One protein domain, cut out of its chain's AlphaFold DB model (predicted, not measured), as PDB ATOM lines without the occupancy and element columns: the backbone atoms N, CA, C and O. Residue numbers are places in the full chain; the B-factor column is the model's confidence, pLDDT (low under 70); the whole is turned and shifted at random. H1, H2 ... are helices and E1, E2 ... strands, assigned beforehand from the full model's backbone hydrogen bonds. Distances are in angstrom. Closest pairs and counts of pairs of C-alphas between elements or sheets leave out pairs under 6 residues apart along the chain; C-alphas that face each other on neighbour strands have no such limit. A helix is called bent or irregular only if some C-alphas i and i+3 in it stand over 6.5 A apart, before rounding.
ATOM      1  N   TYR A  62     126.191  92.393  96.642       78.69
ATOM      2  CA  TYR A  62     127.248  92.841  95.750       78.69
ATOM      3  C   TYR A  62     128.323  91.764  95.651       78.69
ATOM      4  O   TYR A  62     128.840  91.275  96.658       78.69
ATOM      5  N   ARG A  63     128.672  91.367  94.426       78.94
ATOM      6  CA  ARG A  63     129.754  90.415  94.170       78.94
ATOM      7  C   ARG A  63     130.666  90.929  93.074       78.94
ATOM      8  O   ARG A  63     130.248  91.058  91.928       78.94
ATOM      9  N   TRP A  64     131.938  91.087  93.428       79.94
ATOM     10  CA  TRP A  64     132.995  91.397  92.477       79.94
ATOM     11  C   TRP A  64     133.094  90.324  91.384       79.94
ATOM     12  O   TRP A  64     133.129  89.121  91.676       79.94
ATOM     13  N   LYS A  65     133.134  90.772  90.128       80.94
ATOM     14  CA  LYS A  65     133.330  89.948  88.931       80.94
ATOM     15  C   LYS A  65     134.512  90.521  88.163       80.94
ATOM     16  O   LYS A  65     134.416  91.632  87.650       80.94
ATOM     17  N   GLU A  66     135.610  89.772  88.097       82.06
ATOM     18  CA  GLU A  66     136.844  90.256  87.465       82.06
ATOM     19  C   GLU A  66     136.612  90.577  85.983       82.06
ATOM     20  O   GLU A  66     137.144  91.561  85.485       82.06
ATOM     21  N   GLU A  67     135.737  89.825  85.304       88.69
ATOM     22  CA  GLU A  67     135.397  90.063  83.898       88.69
ATOM     23  C   GLU A  67     134.694  91.407  83.614       88.69
ATOM     24  O   GLU A  67     134.681  91.847  82.468       88.69
ATOM     25  N   LEU A  68     134.106  92.060  84.623       86.62
ATOM     26  CA  LEU A  68     133.397  93.341  84.468       86.62
ATOM     27  C   LEU A  68     134.190  94.535  85.010       86.62
ATOM     28  O   LEU A  68     133.706  95.665  84.977       86.62
ATOM     29  N   LYS A  69     135.402  94.294  85.512       87.31
ATOM     30  CA  LYS A  69     136.242  95.317  86.133       87.31
ATOM     31  C   LYS A  69     136.558  96.468  85.180       87.31
ATOM     32  O   LYS A  69     136.376  97.619  85.563       87.31
ATOM     33  N   ASP A  70     136.992  96.160  83.960       88.88
ATOM     34  CA  ASP A  70     137.415  97.180  82.994       88.88
ATOM     35  C   ASP A  70     136.224  98.049  82.554       88.88
ATOM     36  O   ASP A  70     136.319  99.271  82.539       88.88
ATOM     37  N   GLN A  71     135.053  97.438  82.347       88.25
ATOM     38  CA  GLN A  71     133.812  98.148  82.001       88.25
ATOM     39  C   GLN A  71     133.309  99.041  83.147       88.25
ATOM     40  O   GLN A  71     132.832 100.156  82.922       88.25
ATOM     41  N   CYS A  72     133.447  98.576  84.393       88.94
ATOM     42  CA  CYS A  72     133.159  99.392  85.569       88.94
ATOM     43  C   CYS A  72     134.142 100.568  85.681       88.94
ATOM     44  O   CYS A  72     133.733 101.677  86.021       88.94
ATOM     45  N   TYR A  73     135.425 100.348  85.387       88.00
ATOM     46  CA  TYR A  73     136.450 101.390  85.435       88.00
ATOM     47  C   TYR A  73     136.224 102.470  84.368       88.00
ATOM     48  O   TYR A  73     136.304 103.664  84.665       88.00
ATOM     49  N   GLU A  74     135.868 102.071  83.148       89.81
ATOM     50  CA  GLU A  74     135.457 102.990  82.083       89.81
ATOM     51  C   GLU A  74     134.227 103.806  82.500       89.81
ATOM     52  O   GLU A  74     134.223 105.030  82.375       89.81
ATOM     53  N   SER A  75     133.223 103.156  83.095       88.31
ATOM     54  CA  SER A  75     132.002 103.823  83.572       88.31
ATOM     55  C   SER A  75     132.275 104.822  84.699       88.31
ATOM     56  O   SER A  75     131.721 105.921  84.693       88.31
ATOM     57  N   LEU A  76     133.168 104.495  85.635       88.56
ATOM     58  CA  LEU A  76     133.620 105.424  86.677       88.56
ATOM     59  C   LEU A  76     134.400 106.605  86.090       88.56
ATOM     60  O   LEU A  76     134.234 107.737  86.535       88.56
ATOM     61  N   THR A  77     135.220 106.359  85.067       88.75
ATOM     62  CA  THR A  77     136.003 107.407  84.399       88.75
ATOM     63  C   THR A  77     135.090 108.387  83.664       88.75
ATOM     64  O   THR A  77     135.247 109.600  83.811       88.75
ATOM     65  N   LEU A  78     134.086 107.878  82.944       89.31
ATOM     66  CA  LEU A  78     133.088 108.685  82.236       89.31
ATOM     67  C   LEU A  78     132.228 109.530  83.190       89.31
ATOM     68  O   LEU A  78     131.899 110.668  82.866       89.31
ATOM     69  N   ASN A  79     131.913 109.008  84.379       86.88
ATOM     70  CA  ASN A  79     131.093 109.695  85.384       86.88
ATOM     71  C   ASN A  79     131.914 110.437  86.459       86.88
ATOM     72  O   ASN A  79     131.352 110.980  87.412       86.88
ATOM     73  N   SER A  80     133.238 110.516  86.306       84.56
ATOM     74  CA  SER A  80     134.138 111.176  87.267       84.56
ATOM     75  C   SER A  80     133.807 112.662  87.482       84.56
ATOM     76  O   SER A  80     133.938 113.182  88.593       84.56
ATOM     77  N   GLY A  81     133.300 113.340  86.448       82.75
ATOM     78  CA  GLY A  81     132.822 114.724  86.533       82.75
ATOM     79  C   GLY A  81     131.627 114.892  87.478       82.75
ATOM     80  O   GLY A  81     131.597 115.834  88.262       82.75
ATOM     81  N   VAL A  82     130.684 113.948  87.470       81.62
ATOM     82  CA  VAL A  82     129.495 113.972  88.342       81.62
ATOM     83  C   VAL A  82     129.898 113.721  89.794       81.62
ATOM     84  O   VAL A  82     129.505 114.464  90.690       81.62
ATOM     85  N   LEU A  83     130.763 112.729  90.020       79.88
ATOM     86  CA  LEU A  83     131.268 112.412  91.357       79.88
ATOM     87  C   LEU A  83     132.084 113.566  91.955       79.88
ATOM     88  O   LEU A  83     131.968 113.845  93.142       79.88
ATOM     89  N   SER A  84     132.881 114.262  91.141       78.31
ATOM     90  CA  SER A  84     133.661 115.416  91.602       78.31
ATOM     91  C   SER A  84     132.799 116.647  91.883       78.31
ATOM     92  O   SER A  84     133.051 117.337  92.863       78.31
ATOM     93  N   GLN A  85     131.747 116.908  91.103       77.56
ATOM     94  CA  GLN A  85     130.821 118.012  91.383       77.56
ATOM     95  C   GLN A  85     130.118 117.867  92.736       77.56
ATOM     96  O   GLN A  85     129.933 118.865  93.427       77.56
ATOM     97  N   ILE A  86     129.802 116.635  93.148       71.19
ATOM     98  CA  ILE A  86     129.247 116.362  94.482       71.19
ATOM     99  C   ILE A  86     130.264 116.762  95.564       71.19
ATOM    100  O   ILE A  86     129.905 117.469  96.503       71.19
ATOM    101  N   VAL A  87     131.545 116.409  95.378       64.31
ATOM    102  CA  VAL A  87     132.666 116.724  96.293       64.31
ATOM    103  C   VAL A  87     132.911 118.235  96.455       64.31
ATOM    104  O   VAL A  87     133.400 118.657  97.500       64.31
ATOM    105  N   PHE A  88     132.573 119.057  95.453       60.75
ATOM    106  CA  PHE A  88     132.820 120.509  95.458       60.75
ATOM    107  C   PHE A  88     131.596 121.373  95.796       60.75
ATOM    108  O   PHE A  88     131.697 122.599  95.749       60.75
ATOM    109  N   SER A  89     130.449 120.774  96.127       60.25
ATOM    110  CA  SER A  89     129.321 121.537  96.673       60.25
ATOM    111  C   SER A  89     129.685 122.066  98.068       60.25
ATOM    112  O   SER A  89     130.301 121.342  98.845       60.25
ATOM    113  N   ASP A  90     129.393 123.341  98.363       59.62
ATOM    114  CA  ASP A  90     129.728 123.980  99.645       59.62
ATOM    115  C   ASP A  90     129.163 123.151 100.809       59.62
ATOM    116  O   ASP A  90     127.968 123.195 101.099       59.62
ATOM    117  N   ILE A  91     130.029 122.365 101.458       61.22
ATOM    118  CA  ILE A  91     129.644 121.502 102.574       61.22
ATOM    119  C   ILE A  91     129.226 122.413 103.722       61.22
ATOM    120  O   ILE A  91     130.047 123.093 104.350       61.22
ATOM    121  N   GLU A  92     127.929 122.416 104.005       63.09
ATOM    122  CA  GLU A  92     127.403 122.967 105.238       63.09
ATOM    123  C   GLU A  92     128.107 122.245 106.400       63.09
ATOM    124  O   GLU A  92     128.116 121.019 106.469       63.09
ATOM    125  N   LYS A  93     128.768 122.987 107.301       67.19
ATOM    126  CA  LYS A  93     129.599 122.417 108.389       67.19
ATOM    127  C   LYS A  93     128.786 121.694 109.480       67.19
ATOM    128  O   LYS A  93     129.307 121.445 110.567       67.19
ATOM    129  N   SER A  94     127.507 121.438 109.231       76.88
ATOM    130  CA  SER A  94     126.616 120.683 110.104       76.88
ATOM    131  C   SER A  94     126.837 119.180 109.909       76.88
ATOM    132  O   SER A  94     127.269 118.730 108.848       76.88
ATOM    133  N   GLN A  95     126.537 118.386 110.940       71.25
ATOM    134  CA  GLN A  95     126.571 116.925 110.834       71.25
ATOM    135  C   GLN A  95     125.573 116.429 109.772       71.25
ATOM    136  O   GLN A  95     125.933 115.601 108.944       71.25
ATOM    137  N   ASP A  96     124.379 117.026 109.724       75.31
ATOM    138  CA  ASP A  96     123.347 116.698 108.734       75.31
ATOM    139  C   ASP A  96     123.807 116.987 107.295       75.31
ATOM    140  O   ASP A  96     123.510 116.227 106.375       75.31
ATOM    141  N   GLY A  97     124.577 118.060 107.084       74.12
ATOM    142  CA  GLY A  97     125.175 118.371 105.784       74.12
ATOM    143  C   GLY A  97     126.183 117.310 105.339       74.12
ATOM    144  O   GLY A  97     126.198 116.918 104.172       74.12
ATOM    145  N   ILE A  98     126.986 116.796 106.275       77.62
ATOM    146  CA  ILE A  98     127.951 115.717 106.022       77.62
ATOM    147  C   ILE A  98     127.230 114.398 105.727       77.62
ATOM    148  O   ILE A  98     127.614 113.698 104.790       77.62
ATOM    149  N   ASP A  99     126.186 114.062 106.481       77.62
ATOM    150  CA  ASP A  99     125.451 112.807 106.305       77.62
ATOM    151  C   ASP A  99     124.708 112.787 104.958       77.62
ATOM    152  O   ASP A  99     124.876 111.847 104.176       77.62
ATOM    153  N   ASN A 100     124.010 113.877 104.614       79.00
ATOM    154  CA  ASN A 100     123.362 114.049 103.307       79.00
ATOM    155  C   ASN A 100     124.369 113.983 102.148       79.00
ATOM    156  O   ASN A 100     124.073 113.455 101.073       79.00
ATOM    157  N   TYR A 101     125.575 114.514 102.359       81.44
ATOM    158  CA  TYR A 101     126.660 114.436 101.389       81.44
ATOM    159  C   TYR A 101     127.144 112.994 101.185       81.44
ATOM    160  O   TYR A 101     127.267 112.538 100.045       81.44
ATOM    161  N   VAL A 102     127.402 112.263 102.274       82.44
ATOM    162  CA  VAL A 102     127.841 110.861 102.218       82.44
ATOM    163  C   VAL A 102     126.781 110.003 101.537       82.44
ATOM    164  O   VAL A 102     127.128 109.172 100.698       82.44
ATOM    165  N   GLU A 103     125.506 110.225 101.843       83.69
ATOM    166  CA  GLU A 103     124.391 109.528 101.211       83.69
ATOM    167  C   GLU A 103     124.312 109.839  99.711       83.69
ATOM    168  O   GLU A 103     124.289 108.921  98.892       83.69
ATOM    169  N   SER A 104     124.387 111.118  99.332       82.75
ATOM    170  CA  SER A 104     124.344 111.551  97.930       82.75
ATOM    171  C   SER A 104     125.502 110.980  97.113       82.75
ATOM    172  O   SER A 104     125.295 110.445  96.021       82.75
ATOM    173  N   PHE A 105     126.726 111.048  97.641       86.25
ATOM    174  CA  PHE A 105     127.897 110.467  96.987       86.25
ATOM    175  C   PHE A 105     127.760 108.948  96.859       86.25
ATOM    176  O   PHE A 105     128.011 108.390  95.791       86.25
ATOM    177  N   THR A 106     127.331 108.282  97.933       86.38
ATOM    178  CA  THR A 106     127.162 106.826  97.968       86.38
ATOM    179  C   THR A 106     126.097 106.372  96.979       86.38
ATOM    180  O   THR A 106     126.354 105.432  96.234       86.38
ATOM    181  N   SER A 107     124.955 107.058  96.904       84.69
ATOM    182  CA  SER A 107     123.889 106.756  95.942       84.69
ATOM    183  C   SER A 107     124.397 106.871  94.506       84.69
ATOM    184  O   SER A 107     124.287 105.920  93.742       84.69
ATOM    185  N   ASN A 108     125.050 107.984  94.159       85.62
ATOM    186  CA  ASN A 108     125.577 108.195  92.806       85.62
ATOM    187  C   ASN A 108     126.669 107.179  92.445       85.62
ATOM    188  O   ASN A 108     126.727 106.675  91.324       85.62
ATOM    189  N   LEU A 109     127.540 106.851  93.401       88.25
ATOM    190  CA  LEU A 109     128.548 105.817  93.212       88.25
ATOM    191  C   LEU A 109     127.894 104.445  93.000       88.25
ATOM    192  O   LEU A 109     128.305 103.693  92.116       88.25
ATOM    193  N   MET A 110     126.867 104.122  93.785       86.44
ATOM    194  CA  MET A 110     126.131 102.872  93.657       86.44
ATOM    195  C   MET A 110     125.345 102.800  92.352       86.44
ATOM    196  O   MET A 110     125.311 101.721  91.771       86.44
ATOM    197  N   ASP A 111     124.806 103.893  91.823       86.25
ATOM    198  CA  ASP A 111     124.144 103.899  90.511       86.25
ATOM    199  C   ASP A 111     125.112 103.519  89.381       86.25
ATOM    200  O   ASP A 111     124.754 102.783  88.459       86.25
ATOM    201  N   ILE A 112     126.374 103.947  89.486       87.19
ATOM    202  CA  ILE A 112     127.421 103.606  88.516       87.19
ATOM    203  C   ILE A 112     127.885 102.154  88.696       87.19
ATOM    204  O   ILE A 112     128.132 101.452  87.717       87.19
ATOM    205  N   ILE A 113     128.029 101.686  89.938       87.88
ATOM    206  CA  ILE A 113     128.671 100.400  90.256       87.88
ATOM    207  C   ILE A 113     127.678  99.223  90.260       87.88
ATOM    208  O   ILE A 113     128.035  98.095  89.892       87.88
ATOM    209  N   SER A 114     126.428  99.452  90.661       85.75
ATOM    210  CA  SER A 114     125.408  98.408  90.836       85.75
ATOM    211  C   SER A 114     125.137  97.583  89.574       85.75
ATOM    212  O   SER A 114     125.061  96.361  89.711       85.75
ATOM    213  N   PRO A 115     125.091  98.143  88.349       87.50
ATOM    214  CA  PRO A 115     124.906  97.349  87.130       87.50
ATOM    215  C   PRO A 115     125.955  96.243  86.934       87.50
ATOM    216  O   PRO A 115     125.675  95.213  86.318       87.50
ATOM    217  N   PHE A 116     127.160  96.421  87.481       85.56
ATOM    218  CA  PHE A 116     128.263  95.478  87.321       85.56
ATOM    219  C   PHE A 116     128.272  94.402  88.412       85.56
ATOM    220  O   PHE A 116     128.486  93.212  88.135       85.56
ATOM    221  N   PHE A 117     128.023  94.798  89.663       85.00
ATOM    222  CA  PHE A 117     128.261  93.923  90.815       85.00
ATOM    223  C   PHE A 117     127.025  93.622  91.660       85.00
ATOM    224  O   PHE A 117     127.080  92.655  92.426       85.00
ATOM    225  N   CYS A 118     125.925  94.366  91.519       80.62
ATOM    226  CA  CYS A 118     124.693  94.094  92.253       80.62
ATOM    227  C   CYS A 118     123.976  92.868  91.675       80.62
ATOM    228  O   CYS A 118     123.834  92.676  90.464       80.62
ATOM    229  N   LYS A 119     123.531  91.996  92.573       73.75
ATOM    230  CA  LYS A 119     122.621  90.894  92.298       73.75
ATOM    231  C   LYS A 119     121.381  91.097  93.146       73.75
ATOM    232  O   LYS A 119     121.444  90.948  94.367       73.75
ATOM    233  N   SER A 120     120.261  91.363  92.486       62.91
ATOM    234  CA  SER A 120     118.953  91.309  93.126       62.91
ATOM    235  C   SER A 120     118.586  89.845  93.379       62.91
ATOM    236  O   SER A 120     118.519  89.033  92.448       62.91
ATOM    237  N   HIS A 121     118.413  89.476  94.648       55.09
ATOM    238  CA  HIS A 121     117.877  88.175  95.022       55.09
ATOM    239  C   HIS A 121     116.368  88.291  95.224       55.09
ATOM    240  O   HIS A 121     115.916  88.805  96.241       55.09
ATOM    241  N   ASN A 122     115.581  87.742  94.301       49.00
ATOM    242  CA  ASN A 122     114.175  87.465  94.582       49.00
ATOM    243  C   ASN A 122     114.095  86.236  95.489       49.00
ATOM    244  O   ASN A 122     114.479  85.137  95.081       49.00
TER     245      ASN A 122
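What this domain is: This is residues 62 to 122 of the 198 residues of an uncharacterized protein of Mytilus galloprovincialis (UniProt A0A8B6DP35). The model is a long, flat, loose hairpin of helices: H1 and then H2 follow each other round a corner along one side, and the long, kinked H3 folds back along the other. Residues 101 to 109 of H3 pack on H2 and residues 112 to 116 of H3 pack on H1, while residues 93 to 99, of which 95 to 99 belong to H3, stick out at the end where the chain turns back. The printed part has 61 residues, with three named helices and one named strand in the order H1, H2, H3, E1, and is mostly helix. It is loose, with a radius of gyration of the C-alphas of 13.9 A and spans of 41 by 29 by 14 A.

Where its parts are: Find C-alpha 66 at (136.844, 90.256, 87.465); from there H1 runs 19.5 A to residue 78. It is irregular, with C-alphas 67 and 70 7.5 A apart. H2 is residues 80 to 87. Look next at C-alpha 95 at (126.571, 116.925, 110.834), where H3 begins its 30.5 A run to residue 117, with a kink of 41 degrees near residue 111. H3 is only just irregular: C-alphas 112 and 115 are 6.9 A apart. E1, residues 118 to 121, ends at C-alpha 121 at (117.877, 88.175, 95.022).

How they stand to each other: H1 and H2 meet only through their link. H2 and H3 form a helical hairpin at a shallow tilt of 18 degrees; H3 touches H2 with residues 101 to 109 alone, the closest C-alphas being Ile 86 and Phe 105, 6.5 A apart. H3 touches H1 with residues 112 to 116 alone, opposite ways at a steep tilt of 51 degrees; their closest C-alphas, Leu 68 and Phe 116, are 6.3 A apart. E1 pairs with no named strand and is apart from H1 and H2. Every O i to N i+4 pair is within hydrogen-bond range in H2, against 7 of 9 in H1 and 17 of 19 in H3.

The domain as a whole: The C-alphas of Glu 67 and Ser 94, the two farthest apart, are 41.2 A from each other. The printed part has no cut, and no link is long. Look for pLDDT under 70 at residues 87 to 93 and 120 to 122.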